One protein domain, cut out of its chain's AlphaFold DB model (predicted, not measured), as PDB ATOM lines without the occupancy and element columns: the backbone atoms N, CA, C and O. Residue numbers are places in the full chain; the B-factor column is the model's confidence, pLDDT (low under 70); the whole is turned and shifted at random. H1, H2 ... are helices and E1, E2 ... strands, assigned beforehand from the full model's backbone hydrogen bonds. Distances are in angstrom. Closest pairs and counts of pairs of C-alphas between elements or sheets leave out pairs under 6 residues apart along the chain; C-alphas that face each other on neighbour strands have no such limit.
ATOM      1  N   VAL A  29    -119.922   8.137 -19.142       96.56
ATOM      2  CA  VAL A  29    -121.119   7.362 -18.814       96.56
ATOM      3  C   VAL A  29    -122.010   8.181 -17.886       96.56
ATOM      4  O   VAL A  29    -121.567   8.758 -16.894       96.56
ATOM      5  N   ASN A  30    -123.293   8.242 -18.212       96.00
ATOM      6  CA  ASN A  30    -124.309   8.940 -17.444       96.00
ATOM      7  C   ASN A  30    -125.688   8.293 -17.653       96.00
ATOM      8  O   ASN A  30    -125.864   7.415 -18.494       96.00
ATOM      9  N   GLU A  31    -126.699   8.765 -16.922       94.38
ATOM     10  CA  GLU A  31    -128.062   8.208 -16.981       94.38
ATOM     11  C   GLU A  31    -128.683   8.196 -18.387       94.38
ATOM     12  O   GLU A  31    -129.556   7.381 -18.653       94.38
ATOM     13  N   SER A  32    -128.255   9.081 -19.295       95.44
ATOM     14  CA  SER A  32    -128.823   9.149 -20.648       95.44
ATOM     15  C   SER A  32    -128.202   8.170 -21.648       95.44
ATOM     16  O   SER A  32    -128.793   7.958 -22.702       95.44
ATOM     17  N   ASN A  33    -127.030   7.593 -21.352       95.62
ATOM     18  CA  ASN A  33    -126.318   6.689 -22.266       95.62
ATOM     19  C   ASN A  33    -125.854   5.368 -21.629       95.62
ATOM     20  O   ASN A  33    -125.301   4.527 -22.337       95.62
ATOM     21  N   LYS A  34    -126.072   5.164 -20.323       95.69
ATOM     22  CA  LYS A  34    -125.635   3.957 -19.607       95.69
ATOM     23  C   LYS A  34    -126.173   2.664 -20.220       95.69
ATOM     24  O   LYS A  34    -125.418   1.710 -20.304       95.69
ATOM     25  N   GLU A  35    -127.424   2.637 -20.684       94.75
ATOM     26  CA  GLU A  35    -128.025   1.436 -21.280       94.75
ATOM     27  C   GLU A  35    -127.366   1.104 -22.624       94.75
ATOM     28  O   GLU A  35    -126.929  -0.024 -22.832       94.75
ATOM     29  N   ASP A  36    -127.197   2.103 -23.497       95.25
ATOM     30  CA  ASP A  36    -126.512   1.938 -24.786       95.25
ATOM     31  C   ASP A  36    -125.081   1.411 -24.602       95.25
ATOM     32  O   ASP A  36    -124.651   0.495 -25.305       95.25
ATOM     33  N   LEU A  37    -124.339   1.969 -23.640       96.25
ATOM     34  CA  LEU A  37    -122.964   1.564 -23.346       96.25
ATOM     35  C   LEU A  37    -122.898   0.207 -22.629       96.25
ATOM     36  O   LEU A  37    -121.979  -0.571 -22.885       96.25
ATOM     37  N   ALA A  38    -123.892  -0.112 -21.798       95.81
ATOM     38  CA  ALA A  38    -124.026  -1.422 -21.174       95.81
ATOM     39  C   ALA A  38    -124.392  -2.523 -22.175       95.81
ATOM     40  O   ALA A  38    -124.037  -3.668 -21.944       95.81
ATOM     41  N   VAL A  39    -125.044  -2.194 -23.294       93.75
ATOM     42  CA  VAL A  39    -125.263  -3.113 -24.425       93.75
ATOM     43  C   VAL A  39    -124.029  -3.183 -25.333       93.75
ATOM     44  O   VAL A  39    -123.686  -4.252 -25.834       93.75
ATOM     45  N   ALA A  40    -123.310  -2.075 -25.526       94.50
ATOM     46  CA  ALA A  40    -122.083  -2.064 -26.323       94.50
ATOM     47  C   ALA A  40    -120.993  -2.971 -25.724       94.50
ATOM     48  O   ALA A  40    -120.332  -3.703 -26.457       94.50
ATOM     49  N   ALA A  41    -120.828  -2.955 -24.398       96.12
ATOM     50  CA  ALA A  41    -119.825  -3.746 -23.686       96.12
ATOM     51  C   ALA A  41    -119.882  -5.267 -23.986       96.12
ATOM     52  O   ALA A  41    -118.893  -5.789 -24.507       96.12
ATOM     53  N   PRO A  42    -121.001  -5.992 -23.755       92.50
ATOM     54  CA  PRO A  42    -121.112  -7.407 -24.095       92.50
ATOM     55  C   PRO A  42    -120.937  -7.662 -25.587       92.50
ATOM     56  O   PRO A  42    -120.288  -8.637 -25.951       92.50
ATOM     57  N   GLN A  43    -121.439  -6.786 -26.462       90.88
ATOM     58  CA  GLN A  43    -121.234  -6.950 -27.902       90.88
ATOM     59  C   GLN A  43    -119.753  -6.855 -28.287       90.88
ATOM     60  O   GLN A  43    -119.279  -7.653 -29.094       90.88
ATOM     61  N   GLY A  44    -119.001  -5.940 -27.670       88.31
ATOM     62  CA  GLY A  44    -117.550  -5.852 -27.823       88.31
ATOM     63  C   GLY A  44    -116.820  -7.089 -27.302       88.31
ATOM     64  O   GLY A  44    -115.922  -7.595 -27.979       88.31
ATOM     65  N   SER A  45    -117.235  -7.635 -26.154       90.31
ATOM     66  CA  SER A  45    -116.694  -8.900 -25.640       90.31
ATOM     67  C   SER A  45    -117.001 -10.077 -26.565       90.31
ATOM     68  O   SER A  45    -116.101 -10.847 -26.885       90.31
ATOM     69  N   SER A  46    -118.241 -10.207 -27.051       87.50
ATOM     70  CA  SER A  46    -118.632 -11.264 -27.990       87.50
ATOM     71  C   SER A  46    -117.875 -11.147 -29.310       87.50
ATOM     72  O   SER A  46    -117.413 -12.158 -29.835       87.50
ATOM     73  N   ALA A  47    -117.700  -9.934 -29.839       83.62
ATOM     74  CA  ALA A  47    -116.889  -9.689 -31.028       83.62
ATOM     75  C   ALA A  47    -115.424 -10.075 -30.787       83.62
ATOM     76  O   ALA A  47    -114.830 -10.753 -31.616       83.62
ATOM     77  N   THR A  48    -114.862  -9.717 -29.630       82.56
ATOM     78  CA  THR A  48    -113.480 -10.068 -29.272       82.56
ATOM     79  C   THR A  48    -113.292 -11.579 -29.191       82.56
ATOM     80  O   THR A  48    -112.358 -12.093 -29.796       82.56
ATOM     81  N   ILE A  49    -114.195 -12.299 -28.517       80.19
ATOM     82  CA  ILE A  49    -114.141 -13.764 -28.427       80.19
ATOM     83  C   ILE A  49    -114.327 -14.365 -29.821       80.19
ATOM     84  O   ILE A  49    -113.458 -15.070 -30.303       80.19
ATOM     85  N   SER A  50    -115.410 -14.035 -30.525       73.94
ATOM     86  CA  SER A  50    -115.720 -14.650 -31.824       73.94
ATOM     87  C   SER A  50    -114.679 -14.391 -32.914       73.94
ATOM     88  O   SER A  50    -114.547 -15.214 -33.814       73.94
ATOM     89  N   GLN A  51    -113.964 -13.264 -32.869       68.19
ATOM     90  CA  GLN A  51    -112.963 -12.897 -33.875       68.19
ATOM     91  C   GLN A  51    -111.536 -13.229 -33.455       68.19
ATOM     92  O   GLN A  51    -110.695 -13.483 -34.313       68.19
ATOM     93  N   ARG A 196    -126.453  -1.395 -35.027       85.06
ATOM     94  CA  ARG A 196    -125.438  -0.336 -34.911       85.06
ATOM     95  C   ARG A 196    -124.064  -0.894 -35.273       85.06
ATOM     96  O   ARG A 196    -123.791  -2.071 -35.067       85.06
ATOM     97  N   THR A 197    -123.186  -0.046 -35.794       86.62
ATOM     98  CA  THR A 197    -121.789  -0.414 -36.044       86.62
ATOM     99  C   THR A 197    -120.934  -0.060 -34.838       86.62
ATOM    100  O   THR A 197    -120.941   1.084 -34.380       86.62
ATOM    101  N   TYR A 198    -120.157  -1.030 -34.381       88.69
ATOM    102  CA  TYR A 198    -119.201  -0.907 -33.295       88.69
ATOM    103  C   TYR A 198    -117.785  -1.115 -33.817       88.69
ATOM    104  O   TYR A 198    -117.575  -1.696 -34.884       88.69
ATOM    105  N   ARG A 199    -116.809  -0.654 -33.039       91.25
ATOM    106  CA  ARG A 199    -115.404  -1.018 -33.217       91.25
ATOM    107  C   ARG A 199    -114.848  -1.567 -31.914       91.25
ATOM    108  O   ARG A 199    -115.140  -1.027 -30.854       91.25
ATOM    109  N   ILE A 200    -114.018  -2.597 -31.994       90.19
ATOM    110  CA  ILE A 200    -113.123  -3.000 -30.905       90.19
ATOM    111  C   ILE A 200    -111.688  -2.612 -31.248       90.19
ATOM    112  O   ILE A 200    -111.305  -2.582 -32.417       90.19
ATOM    113  N   SER A 201    -110.892  -2.287 -30.234       89.31
ATOM    114  CA  SER A 201    -109.442  -2.109 -30.364       89.31
ATOM    115  C   SER A 201    -108.731  -2.522 -29.084       89.31
ATOM    116  O   SER A 201    -109.365  -2.554 -28.030       89.31
ATOM    117  N   ASN A 202    -107.418  -2.761 -29.164       85.81
ATOM    118  CA  ASN A 202    -106.599  -3.228 -28.038       85.81
ATOM    119  C   ASN A 202    -107.226  -4.445 -27.347       85.81
ATOM    120  O   ASN A 202    -107.129  -4.593 -26.134       85.81
ATOM    121  N   ALA A 203    -107.938  -5.262 -28.125       84.75
ATOM    122  CA  ALA A 203    -108.713  -6.346 -27.574       84.75
ATOM    123  C   ALA A 203    -107.813  -7.569 -27.391       84.75
ATOM    124  O   ALA A 203    -107.067  -7.939 -28.303       84.75
ATOM    125  N   THR A 204    -107.885  -8.165 -26.209       82.25
ATOM    126  CA  THR A 204    -107.211  -9.403 -25.826       82.25
ATOM    127  C   THR A 204    -108.206 -10.289 -25.090       82.25
ATOM    128  O   THR A 204    -109.170  -9.802 -24.496       82.25
ATOM    129  N   PHE A 205    -107.996 -11.599 -25.143       83.12
ATOM    130  CA  PHE A 205    -108.821 -12.539 -24.401       83.12
ATOM    131  C   PHE A 205    -108.012 -13.764 -23.980       83.12
ATOM    132  O   PHE A 205    -106.948 -14.058 -24.532       83.12
ATOM    133  N   SER A 206    -108.523 -14.479 -22.988       81.81
ATOM    134  CA  SER A 206    -108.011 -15.774 -22.549       81.81
ATOM    135  C   SER A 206    -109.154 -16.635 -22.011       81.81
ATOM    136  O   SER A 206    -110.270 -16.148 -21.847       81.81
ATOM    137  N   GLY A 207    -108.895 -17.914 -21.747       81.44
ATOM    138  CA  GLY A 207    -109.913 -18.847 -21.261       81.44
ATOM    139  C   GLY A 207    -110.505 -19.714 -22.371       81.44
ATOM    140  O   GLY A 207    -109.848 -19.971 -23.377       81.44
ATOM    141  N   SER A 208    -111.709 -20.236 -22.146       76.62
ATOM    142  CA  SER A 208    -112.377 -21.174 -23.056       76.62
ATOM    143  C   SER A 208    -113.889 -21.179 -22.843       76.62
ATOM    144  O   SER A 208    -114.370 -20.763 -21.789       76.62
ATOM    145  N   ALA A 209    -114.644 -21.738 -23.790       75.50
ATOM    146  CA  ALA A 209    -116.093 -21.893 -23.655       75.50
ATOM    147  C   ALA A 209    -116.515 -22.731 -22.428       75.50
ATOM    148  O   ALA A 209    -117.604 -22.526 -21.895       75.50
ATOM    149  N   GLU A 210    -115.662 -23.649 -21.954       77.38
ATOM    150  CA  GLU A 210    -115.940 -24.501 -20.788       77.38
ATOM    151  C   GLU A 210    -115.612 -23.812 -19.455       77.38
ATOM    152  O   GLU A 210    -116.331 -23.985 -18.471       77.38
ATOM    153  N   SER A 211    -114.517 -23.044 -19.409       82.38
ATOM    154  CA  SER A 211    -114.030 -22.378 -18.190       82.38
ATOM    155  C   SER A 211    -114.488 -20.926 -18.044       82.38
ATOM    156  O   SER A 211    -114.259 -20.325 -16.996       82.38
ATOM    157  N   GLY A 212    -115.100 -20.366 -19.086       87.56
ATOM    158  CA  GLY A 212    -115.325 -18.936 -19.247       87.56
ATOM    159  C   GLY A 212    -114.128 -18.233 -19.889       87.56
ATOM    160  O   GLY A 212    -112.988 -18.707 -19.809       87.56
ATOM    161  N   TYR A 213    -114.420 -17.107 -20.536       85.38
ATOM    162  CA  TYR A 213    -113.444 -16.215 -21.147       85.38
ATOM    163  C   TYR A 213    -113.240 -14.958 -20.302       85.38
ATOM    164  O   TYR A 213    -114.206 -14.354 -19.830       85.38
ATOM    165  N   ASP A 214    -111.988 -14.532 -20.197       89.38
ATOM    166  CA  ASP A 214    -111.614 -13.218 -19.685       89.38
ATOM    167  C   ASP A 214    -111.246 -12.333 -20.879       89.38
ATOM    168  O   ASP A 214    -110.532 -12.784 -21.779       89.38
ATOM    169  N   VAL A 215    -111.750 -11.098 -20.919       89.12
ATOM    170  CA  VAL A 215    -111.597 -10.185 -22.064       89.12
ATOM    171  C   VAL A 215    -111.192  -8.801 -21.581       89.12
ATOM    172  O   VAL A 215    -111.852  -8.233 -20.719       89.12
ATOM    173  N   GLU A 216    -110.180  -8.211 -22.205       92.38
ATOM    174  CA  GLU A 216    -109.869  -6.787 -22.069       92.38
ATOM    175  C   GLU A 216    -109.987  -6.141 -23.441       92.38
ATOM    176  O   GLU A 216    -109.395  -6.633 -24.401       92.38
ATOM    177  N   ALA A 217    -110.762  -5.065 -23.569       92.62
ATOM    178  CA  ALA A 217    -110.935  -4.397 -24.854       92.62
ATOM    179  C   ALA A 217    -111.345  -2.935 -24.699       92.62
ATOM    180  O   ALA A 217    -111.968  -2.537 -23.719       92.62
ATOM    181  N   ARG A 218    -111.082  -2.143 -25.738       96.00
ATOM    182  CA  ARG A 218    -111.741  -0.856 -25.949       96.00
ATOM    183  C   ARG A 218    -112.882  -1.027 -26.932       96.00
ATOM    184  O   ARG A 218    -112.639  -1.449 -28.063       96.00
ATOM    185  N   VAL A 219    -114.090  -0.642 -26.538       95.69
ATOM    186  CA  VAL A 219    -115.298  -0.731 -27.365       95.69
ATOM    187  C   VAL A 219    -115.760   0.665 -27.748       95.69
ATOM    188  O   VAL A 219    -115.956   1.520 -26.891       95.69
ATOM    189  N   PHE A 220    -115.947   0.897 -29.042       95.94
ATOM    190  CA  PHE A 220    -116.424   2.151 -29.605       95.94
ATOM    191  C   PHE A 220    -117.893   2.021 -29.989       95.94
ATOM    192  O   PHE A 220    -118.239   1.233 -30.872       95.94
ATOM    193  N   ASP A 221    -118.729   2.839 -29.362       95.19
ATOM    194  CA  ASP A 221    -120.102   3.085 -29.770       95.19
ATOM    195  C   ASP A 221    -120.185   4.332 -30.661       95.19
ATOM    196  O   ASP A 221    -119.644   5.397 -30.337       95.19
ATOM    197  N   GLY A 222    -120.920   4.199 -31.769       93.00
ATOM    198  CA  GLY A 222    -120.984   5.215 -32.812       93.00
ATOM    199  C   GLY A 222    -121.401   6.609 -32.332       93.00
ATOM    200  O   GLY A 222    -120.852   7.615 -32.797       93.00
ATOM    201  N   ASP A 223    -122.322   6.660 -31.370       94.44
ATOM    202  CA  ASP A 223    -122.949   7.887 -30.890       94.44
ATOM    203  C   ASP A 223    -122.289   8.428 -29.625       94.44
ATOM    204  O   ASP A 223    -122.289   9.646 -29.409       94.44
ATOM    205  N   HIS A 224    -121.708   7.562 -28.797       95.50
ATOM    206  CA  HIS A 224    -121.238   7.929 -27.458       95.50
ATOM    207  C   HIS A 224    -119.718   8.037 -27.340       95.50
ATOM    208  O   HIS A 224    -119.243   8.775 -26.478       95.50
ATOM    209  N   GLY A 225    -118.957   7.412 -28.241       96.19
ATOM    210  CA  GLY A 225    -117.499   7.337 -28.153       96.19
ATOM    211  C   GLY A 225    -117.038   5.978 -27.645       96.19
ATOM    212  O   GLY A 225    -117.745   4.989 -27.811       96.19
ATOM    213  N   TYR A 226    -115.849   5.909 -27.047       97.62
ATOM    214  CA  TYR A 226    -115.324   4.640 -26.540       97.62
ATOM    215  C   TYR A 226    -115.431   4.491 -25.026       97.62
ATOM    216  O   TYR A 226    -115.343   5.469 -24.283       97.62
ATOM    217  N   ILE A 227    -115.536   3.240 -24.601       98.12
ATOM    218  CA  ILE A 227    -115.355   2.773 -23.230       98.12
ATOM    219  C   ILE A 227    -114.270   1.693 -23.209       98.12
ATOM    220  O   ILE A 227    -114.061   1.004 -24.211       98.12
ATOM    221  N   ASP A 228    -113.589   1.547 -22.082       98.06
ATOM    222  CA  ASP A 228    -112.663   0.444 -21.838       98.06
ATOM    223  C   ASP A 228    -113.366  -0.595 -20.959       98.06
ATOM    224  O   ASP A 228    -114.056  -0.240 -20.001       98.06
ATOM    225  N   ILE A 229    -113.241  -1.873 -21.309       97.88
ATOM    226  CA  ILE A 229    -113.922  -2.972 -20.629       97.88
ATOM    227  C   ILE A 229    -112.931  -4.017 -20.131       97.88
ATOM    228  O   ILE A 229    -111.954  -4.339 -20.810       97.88
ATOM    229  N   VAL A 230    -113.241  -4.576 -18.964       97.44
ATOM    230  CA  VAL A 230    -112.596  -5.769 -18.412       97.44
ATOM    231  C   VAL A 230    -113.694  -6.753 -18.052       97.44
ATOM    232  O   VAL A 230    -114.564  -6.449 -17.238       97.44
ATOM    233  N   ALA A 231    -113.674  -7.920 -18.678       97.00
ATOM    234  CA  ALA A 231    -114.644  -8.972 -18.471       97.00
ATOM    235  C   ALA A 231    -113.995 -10.222 -17.894       97.00
ATOM    236  O   ALA A 231    -112.879 -10.570 -18.279       97.00
ATOM    237  N   THR A 232    -114.737 -10.922 -17.038       96.62
ATOM    238  CA  THR A 232    -114.251 -12.112 -16.338       96.62
ATOM    239  C   THR A 232    -115.272 -13.237 -16.407       96.62
ATOM    240  O   THR A 232    -116.457 -13.034 -16.117       96.62
ATOM    241  N   GLY A 233    -114.813 -14.446 -16.734       94.12
ATOM    242  CA  GLY A 233    -115.615 -15.670 -16.674       94.12
ATOM    243  C   GLY A 233    -116.846 -15.664 -17.586       94.12
ATOM    244  O   GLY A 233    -117.891 -16.207 -17.217       94.12
ATOM    245  N   LEU A 234    -116.746 -15.028 -18.755       94.00
ATOM    246  CA  LEU A 234    -117.827 -14.955 -19.732       94.00
ATOM    247  C   LEU A 234    -118.087 -16.325 -20.362       94.00
ATOM    248  O   LEU A 234    -117.213 -16.865 -21.038       94.00
ATOM    249  N   ILE A 235    -119.293 -16.870 -20.195       90.25
ATOM    250  CA  ILE A 235    -119.700 -18.126 -20.851       90.25
ATOM    251  C   ILE A 235    -120.708 -17.804 -21.962       90.25
ATOM    252  O   ILE A 235    -121.860 -17.480 -21.645       90.25
ATOM    253  N   PRO A 236    -120.308 -17.858 -23.249       87.19
ATOM    254  CA  PRO A 236    -121.173 -17.496 -24.365       87.19
ATOM    255  C   PRO A 236    -122.321 -18.492 -24.539       87.19
ATOM    256  O   PRO A 236    -122.179 -19.687 -24.284       87.19
ATOM    257  N   CYS A 237    -123.464 -17.995 -24.999       85.12
ATOM    258  CA  CYS A 237    -124.609 -18.828 -25.353       85.12
ATOM    259  C   CYS A 237    -124.673 -19.082 -26.861       85.12
ATOM    260  O   CYS A 237    -124.368 -18.197 -27.657       85.12
ATOM    261  N   GLU A 238    -125.177 -20.254 -27.266       76.50
ATOM    262  CA  GLU A 238    -125.408 -20.576 -28.687       76.50
ATOM    263  C   GLU A 238    -126.367 -19.586 -29.371       76.50
ATOM    264  O   GLU A 238    -126.248 -19.308 -30.560       76.50
ATOM    265  N   SER A 239    -127.318 -19.027 -28.614       74.56
ATOM    266  CA  SER A 239    -128.284 -18.031 -29.091       74.56
ATOM    267  C   SER A 239    -127.722 -16.608 -29.206       74.56
ATOM    268  O   SER A 239    -128.460 -15.710 -29.609       74.56
ATOM    269  N   GLY A 240    -126.463 -16.388 -28.821       78.56
ATOM    270  CA  GLY A 240    -125.898 -15.063 -28.563       78.56
ATOM    271  C   GLY A 240    -126.046 -14.635 -27.099       78.56
ATOM    272  O   GLY A 240    -126.838 -15.214 -26.351       78.56
ATOM    273  N   GLY A 241    -125.254 -13.635 -26.702       88.31
ATOM    274  CA  GLY A 241    -125.135 -13.183 -25.313       88.31
ATOM    275  C   GLY A 241    -124.273 -14.106 -24.444       88.31
ATOM    276  O   GLY A 241    -123.578 -14.999 -24.939       88.31
ATOM    277  N   PHE A 242    -124.337 -13.889 -23.132       93.06
ATOM    278  CA  PHE A 242    -123.594 -14.644 -22.126       93.06
ATOM    279  C   PHE A 242    -124.527 -15.193 -21.048       93.06
ATOM    280  O   PHE A 242    -125.458 -14.523 -20.606       93.06
ATOM    281  N   SER A 243    -124.270 -16.424 -20.609       94.50
ATOM    282  CA  SER A 243    -125.021 -17.079 -19.530       94.50
ATOM    283  C   SER A 243    -124.501 -16.720 -18.139       94.50
ATOM    284  O   SER A 243    -125.249 -16.813 -17.168       94.50
ATOM    285  N   SER A 244    -123.232 -16.324 -18.041       95.94
ATOM    286  CA  SER A 244    -122.561 -15.968 -16.794       95.94
ATOM    287  C   SER A 244    -121.362 -15.056 -17.044       95.94
ATOM    288  O   SER A 244    -120.961 -14.839 -18.189       95.94
ATOM    289  N   GLY A 245    -120.770 -14.589 -15.946       96.94
ATOM    290  CA  GLY A 245    -119.606 -13.713 -15.928       96.94
ATOM    291  C   GLY A 245    -119.990 -12.268 -15.636       96.94
ATOM    292  O   GLY A 245    -121.161 -11.957 -15.379       96.94
ATOM    293  N   SER A 246    -118.998 -11.391 -15.667       97.88
ATOM    294  CA  SER A 246    -119.205  -9.960 -15.468       97.88
ATOM    295  C   SER A 246    -118.335  -9.118 -16.388       97.88
ATOM    296  O   SER A 246    -117.330  -9.595 -16.911       97.88
ATOM    297  N   ILE A 247    -118.742  -7.866 -16.589       98.38
ATOM    298  CA  ILE A 247    -117.974  -6.835 -17.284       98.38
ATOM    299  C   ILE A 247    -117.942  -5.589 -16.410       98.38
ATOM    300  O   ILE A 247    -118.982  -5.109 -15.966       98.38
ATOM    301  N   VAL A 248    -116.754  -5.038 -16.211       98.19
ATOM    302  CA  VAL A 248    -116.537  -3.723 -15.618       98.19
ATOM    303  C   VAL A 248    -116.183  -2.741 -16.724       98.19
ATOM    304  O   VAL A 248    -115.380  -3.050 -17.605       98.19
ATOM    305  N   VAL A 249    -116.787  -1.556 -16.680       97.88
ATOM    306  CA  VAL A 249    -116.590  -0.495 -17.670       97.88
ATOM    307  C   VAL A 249    -115.897   0.701 -17.036       97.88
ATOM    308  O   VAL A 249    -116.367   1.247 -16.036       97.88
ATOM    309  N   THR A 250    -114.824   1.145 -17.684       97.75
ATOM    310  CA  THR A 250    -114.123   2.400 -17.413       97.75
ATOM    311  C   THR A 250    -114.426   3.412 -18.518       97.75
ATOM    312  O   THR A 250    -114.433   3.078 -19.705       97.75
ATOM    313  N   ASP A 251    -114.701   4.658 -18.135       95.44
ATOM    314  CA  ASP A 251    -115.037   5.742 -19.062       95.44
ATOM    315  C   ASP A 251    -113.946   6.828 -19.113       95.44
ATOM    316  O   ASP A 251    -112.832   6.644 -18.633       95.44
ATOM    317  N   SER A 252    -114.262   7.994 -19.682       95.00
ATOM    318  CA  SER A 252    -113.369   9.162 -19.757       95.00
ATOM    319  C   SER A 252    -112.801   9.672 -18.421       95.00
ATOM    320  O   SER A 252    -111.905  10.516 -18.442       95.00
ATOM    321  N   SER A 253    -113.328   9.222 -17.278       93.75
ATOM    322  CA  SER A 253    -112.829   9.552 -15.938       93.75
ATOM    323  C   SER A 253    -111.749   8.595 -15.420       93.75
ATOM    324  O   SER A 253    -111.259   8.801 -14.309       93.75
ATOM    325  N   ASP A 254    -111.401   7.554 -16.186       90.94
ATOM    326  CA  ASP A 254    -110.488   6.470 -15.791       90.94
ATOM    327  C   ASP A 254    -110.920   5.749 -14.494       90.94
ATOM    328  O   ASP A 254    -110.101   5.181 -13.771       90.94
ATOM    329  N   SER A 255    -112.218   5.792 -14.174       92.06
ATOM    330  CA  SER A 255    -112.823   5.101 -13.033       92.06
ATOM    331  C   SER A 255    -113.840   4.063 -13.499       92.06
ATOM    332  O   SER A 255    -114.498   4.247 -14.523       92.06
ATOM    333  N   GLU A 256    -114.003   2.997 -12.717       95.19
ATOM    334  CA  GLU A 256    -115.071   2.017 -12.919       95.19
ATOM    335  C   GLU A 256    -116.426   2.689 -12.670       95.19
ATOM    336  O   GLU A 256    -116.701   3.185 -11.573       95.19
ATOM    337  N   VAL A 257    -117.262   2.738 -13.703       96.12
ATOM    338  CA  VAL A 257    -118.547   3.452 -13.665       96.12
ATOM    339  C   VAL A 257    -119.742   2.538 -13.890       96.12
ATOM    340  O   VAL A 257    -120.818   2.839 -13.374       96.12
ATOM    341  N   LEU A 258    -119.572   1.423 -14.612       95.88
ATOM    342  CA  LEU A 258    -120.611   0.404 -14.795       95.88
ATOM    343  C   LEU A 258    -120.079  -0.977 -14.443       95.88
ATOM    344  O   LEU A 258    -118.972  -1.340 -14.834       95.88
ATOM    345  N   GLU A 259    -120.925  -1.762 -13.790       97.88
ATOM    346  CA  GLU A 259    -120.728  -3.194 -13.591       97.88
ATOM    347  C   GLU A 259    -121.902  -3.948 -14.217       97.88
ATOM    348  O   GLU A 259    -123.064  -3.648 -13.949       97.88
ATOM    349  N   ILE A 260    -121.603  -4.926 -15.064       98.31
ATOM    350  CA  ILE A 260    -122.575  -5.753 -15.774       98.31
ATOM    351  C   ILE A 260    -122.382  -7.186 -15.300       98.31
ATOM    352  O   ILE A 260    -121.271  -7.699 -15.338       98.31
ATOM    353  N   THR A 261    -123.447  -7.851 -14.862       97.94
ATOM    354  CA  THR A 261    -123.425  -9.271 -14.481       97.94
ATOM    355  C   THR A 261    -124.468 -10.040 -15.275       97.94
ATOM    356  O   THR A 261    -125.643  -9.665 -15.288       97.94
ATOM    357  N   PHE A 262    -124.065 -11.134 -15.914       97.38
ATOM    358  CA  PHE A 262    -124.973 -11.951 -16.718       97.38
ATOM    359  C   PHE A 262    -125.750 -12.936 -15.847       97.38
ATOM    360  O   PHE A 262    -125.171 -13.646 -15.024       97.38
ATOM    361  N   VAL A 263    -127.073 -12.958 -16.027       94.06
ATOM    362  CA  VAL A 263    -127.999 -13.779 -15.227       94.06
ATOM    363  C   VAL A 263    -128.498 -14.985 -16.025       94.06
ATOM    364  O   VAL A 263    -128.727 -16.060 -15.472       94.06
ATOM    365  N   SER A 264    -128.696 -14.805 -17.328       93.44
ATOM    366  CA  SER A 264    -129.129 -15.828 -18.282       93.44
ATOM    367  C   SER A 264    -128.701 -15.408 -19.684       93.44
ATOM    368  O   SER A 264    -128.327 -14.262 -19.853       93.44
ATOM    369  N   CYS A 265    -128.843 -16.253 -20.707       91.06
ATOM    370  CA  CYS A 265    -128.499 -15.899 -22.096       91.06
ATOM    371  C   CYS A 265    -129.248 -14.687 -22.685       91.06
ATOM    372  O   CYS A 265    -128.908 -14.236 -23.772       91.06
ATOM    373  N   SER A 266    -130.297 -14.198 -22.021       91.38
ATOM    374  CA  SER A 266    -131.124 -13.089 -22.507       91.38
ATOM    375  C   SER A 266    -131.172 -11.893 -21.564       91.38
ATOM    376  O   SER A 266    -131.732 -10.869 -21.938       91.38
ATOM    377  N   GLU A 267    -130.639 -12.008 -20.345       94.44
ATOM    378  CA  GLU A 267    -130.762 -10.971 -19.314       94.44
ATOM    379  C   GLU A 267    -129.427 -10.699 -18.623       94.44
ATOM    380  O   GLU A 267    -128.643 -11.614 -18.341       94.44
ATOM    381  N   MET A 268    -129.200  -9.431 -18.298       97.00
ATOM    382  CA  MET A 268    -128.061  -8.969 -17.513       97.00
ATOM    383  C   MET A 268    -128.495  -7.921 -16.494       97.00
ATOM    384  O   MET A 268    -129.471  -7.200 -16.690       97.00
ATOM    385  N   THR A 269    -127.765  -7.845 -15.388       97.94
ATOM    386  CA  THR A 269    -127.915  -6.791 -14.386       97.94
ATOM    387  C   THR A 269    -126.843  -5.743 -14.614       97.94
ATOM    388  O   THR A 269    -125.661  -6.076 -14.598       97.94
ATOM    389  N   VAL A 270    -127.253  -4.495 -14.807       97.62
ATOM    390  CA  VAL A 270    -126.382  -3.332 -14.981       97.62
ATOM    391  C   VAL A 270    -126.432  -2.507 -13.704       97.62
ATOM    392  O   VAL A 270    -127.508  -2.130 -13.248       97.62
ATOM    393  N   THR A 271    -125.271  -2.226 -13.124       97.81
ATOM    394  CA  THR A 271    -125.125  -1.399 -11.928       97.81
ATOM    395  C   THR A 271    -124.411  -0.104 -12.288       97.81
ATOM    396  O   THR A 271    -123.259  -0.127 -12.713       97.81
ATOM    397  N   PHE A 272    -125.085   1.027 -12.086       96.94
ATOM    398  CA  PHE A 272    -124.546   2.374 -12.292       96.94
ATOM    399  C   PHE A 272    -124.756   3.206 -11.027       96.94
ATOM    400  O   PHE A 272    -125.874   3.289 -10.516       96.94
ATOM    401  N   ASN A 273    -123.695   3.823 -10.492       93.00
ATOM    402  CA  ASN A 273    -123.754   4.611  -9.249       93.00
ATOM    403  C   ASN A 273    -124.440   3.876  -8.072       93.00
ATOM    404  O   ASN A 273    -125.138   4.484  -7.259       93.00
ATOM    405  N   GLY A 274    -124.259   2.552  -7.992       92.25
ATOM    406  CA  GLY A 274    -124.855   1.696  -6.963       92.25
ATOM    407  C   GLY A 274    -126.328   1.325  -7.180       92.25
ATOM    408  O   GLY A 274    -126.882   0.589  -6.366       92.25
ATOM    409  N   ASN A 275    -126.963   1.789  -8.260       94.31
ATOM    410  CA  ASN A 275    -128.310   1.371  -8.647       94.31
ATOM    411  C   ASN A 275    -128.221   0.231  -9.660       94.31
ATOM    412  O   ASN A 275    -127.616   0.407 -10.714       94.31
ATOM    413  N   ALA A 276    -128.837  -0.907  -9.340       96.75
ATOM    414  CA  ALA A 276    -128.878  -2.080 -10.205       96.75
ATOM    415  C   ALA A 276    -130.227  -2.192 -10.928       96.75
ATOM    416  O   ALA A 276    -131.286  -2.083 -10.303       96.75
ATOM    417  N   GLU A 277    -130.184  -2.458 -12.230       96.31
ATOM    418  CA  GLU A 277    -131.347  -2.710 -13.077       96.31
ATOM    419  C   GLU A 277    -131.114  -3.941 -13.954       96.31
ATOM    420  O   GLU A 277    -130.005  -4.181 -14.421       96.31
ATOM    421  N   THR A 278    -132.153  -4.750 -14.161       96.19
ATOM    422  CA  THR A 278    -132.081  -5.902 -15.065       96.19
ATOM    423  C   THR A 278    -132.646  -5.508 -16.417       96.19
ATOM    424  O   THR A 278    -133.791  -5.057 -16.500       96.19
ATOM    425  N   ILE A 279    -131.852  -5.703 -17.463       93.44
ATOM    426  CA  ILE A 279    -132.227  -5.424 -18.847       93.44
ATOM    427  C   ILE A 279    -131.937  -6.635 -19.735       93.44
ATOM    428  O   ILE A 279    -131.242  -7.574 -19.335       93.44
ATOM    429  N   ALA A 280    -132.496  -6.613 -20.942       91.12
ATOM    430  CA  ALA A 280    -132.142  -7.580 -21.970       91.12
ATOM    431  C   ALA A 280    -130.705  -7.342 -22.461       91.12
ATOM    432  O   ALA A 280    -130.236  -6.202 -22.460       91.12
ATOM    433  N   GLN A 281    -130.033  -8.420 -22.866       87.44
ATOM    434  CA  GLN A 281    -128.729  -8.351 -23.537       87.44
ATOM    435  C   GLN A 281    -128.849  -7.906 -24.997       87.44
ATOM    436  O   GLN A 281    -129.848  -8.289 -25.651       87.44
TER     437      GLN A 281
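What this domain is: This is residues 29 to 51 and 196 to 281 of the 281 residues of an uncharacterized protein of Gammaproteobacteria bacterium HGW-Gammaproteobacteria-14 (UniProt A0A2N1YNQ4). A single twisted sheet of seven strands curls round one long helix, H1, which lies in the hollow of the sheet; the sheet's other face has no named helix over it. The sheet is a meander, each strand the antiparallel neighbour of the one before, in the order E1, E2, E3, E4, E5, E6, E7. The printed part has 109 residues, with one named helix followed by seven named strands, and the class is mixed, helices and strands. It is compact, with a radius of gyration of the C-alphas of 12.5 A, and rounded, spanning 35 by 28 by 25 A.

Where its parts are: The printed part begins at Val 29. H1 is residues 34 to 51, 25.5 A long, from C-alpha 34 at (-125.635, 3.957, -19.607) to C-alpha 51 at (-112.963, -12.897, -33.875). After the cut come E1, residues 197 to 208, 26.2 A, and E2, residues 212 to 221, 24.9 A. E3 is residues 225 to 236, 25.4 A, and E4 is residues 242 to 250, 20.1 A. E5 is residues 256 to 264, 23.3 A. E6, residues 267 to 272, and E7, residues 275 to 280, are shorter; C-alpha 280 is at (-132.142, -7.580, -21.970).

How they stand to each other: The sheet has E1 and E7 as edge strands. Its strands' lines turn by 97 degrees from edge to edge. E1 bends by 84 degrees at residue 202, E2 by 67 degrees at 218, E3 by 99 degrees at 233 and E4 by 70 degrees at 245. Each two successive strands form a hairpin. N 204 of E1 and O 216 of E2 are 2.8 A apart, within hydrogen-bond range, as are N 229 of E3 and O 217 of E2 at 2.8 A, N 248 of E4 and O 230 of E3 at 2.8 A, N 247 of E4 and O 260 of E5 at 2.8 A, N 261 of E5 and O 269 of E6 at 2.8 A, and N 270 of E6 and O 277 of E7 at 2.8 A. H1 is on the sheet, giving two layers, a helix on one face of a sheet. Its closest C-alphas to E2 are those of Gly 44 and Val 219, 5.6 A apart, and to E6 those of Ala 38 and Val 270, 6.9 A apart. H1 and E7 are near each other, with 6 pairs of C-alphas within 10 A. E1 and E7 are apart. In H1, 13 of 14 O i to N i+4 pairs are within hydrogen-bond range.

The domain as a whole: The two C-alphas farthest apart, those of Ser 32 and Glu 210, are 36.0 A apart. Residues 52 to 195 are not printed, and C-alphas 51 and 196 are 17.7 A apart across the cut, on the link from H1 to E1. The links that are printed whole are tight. The mean pLDDT of the printed part is 91.6; residue 51 alone is under 70. Gln 281 is the chain's last residue.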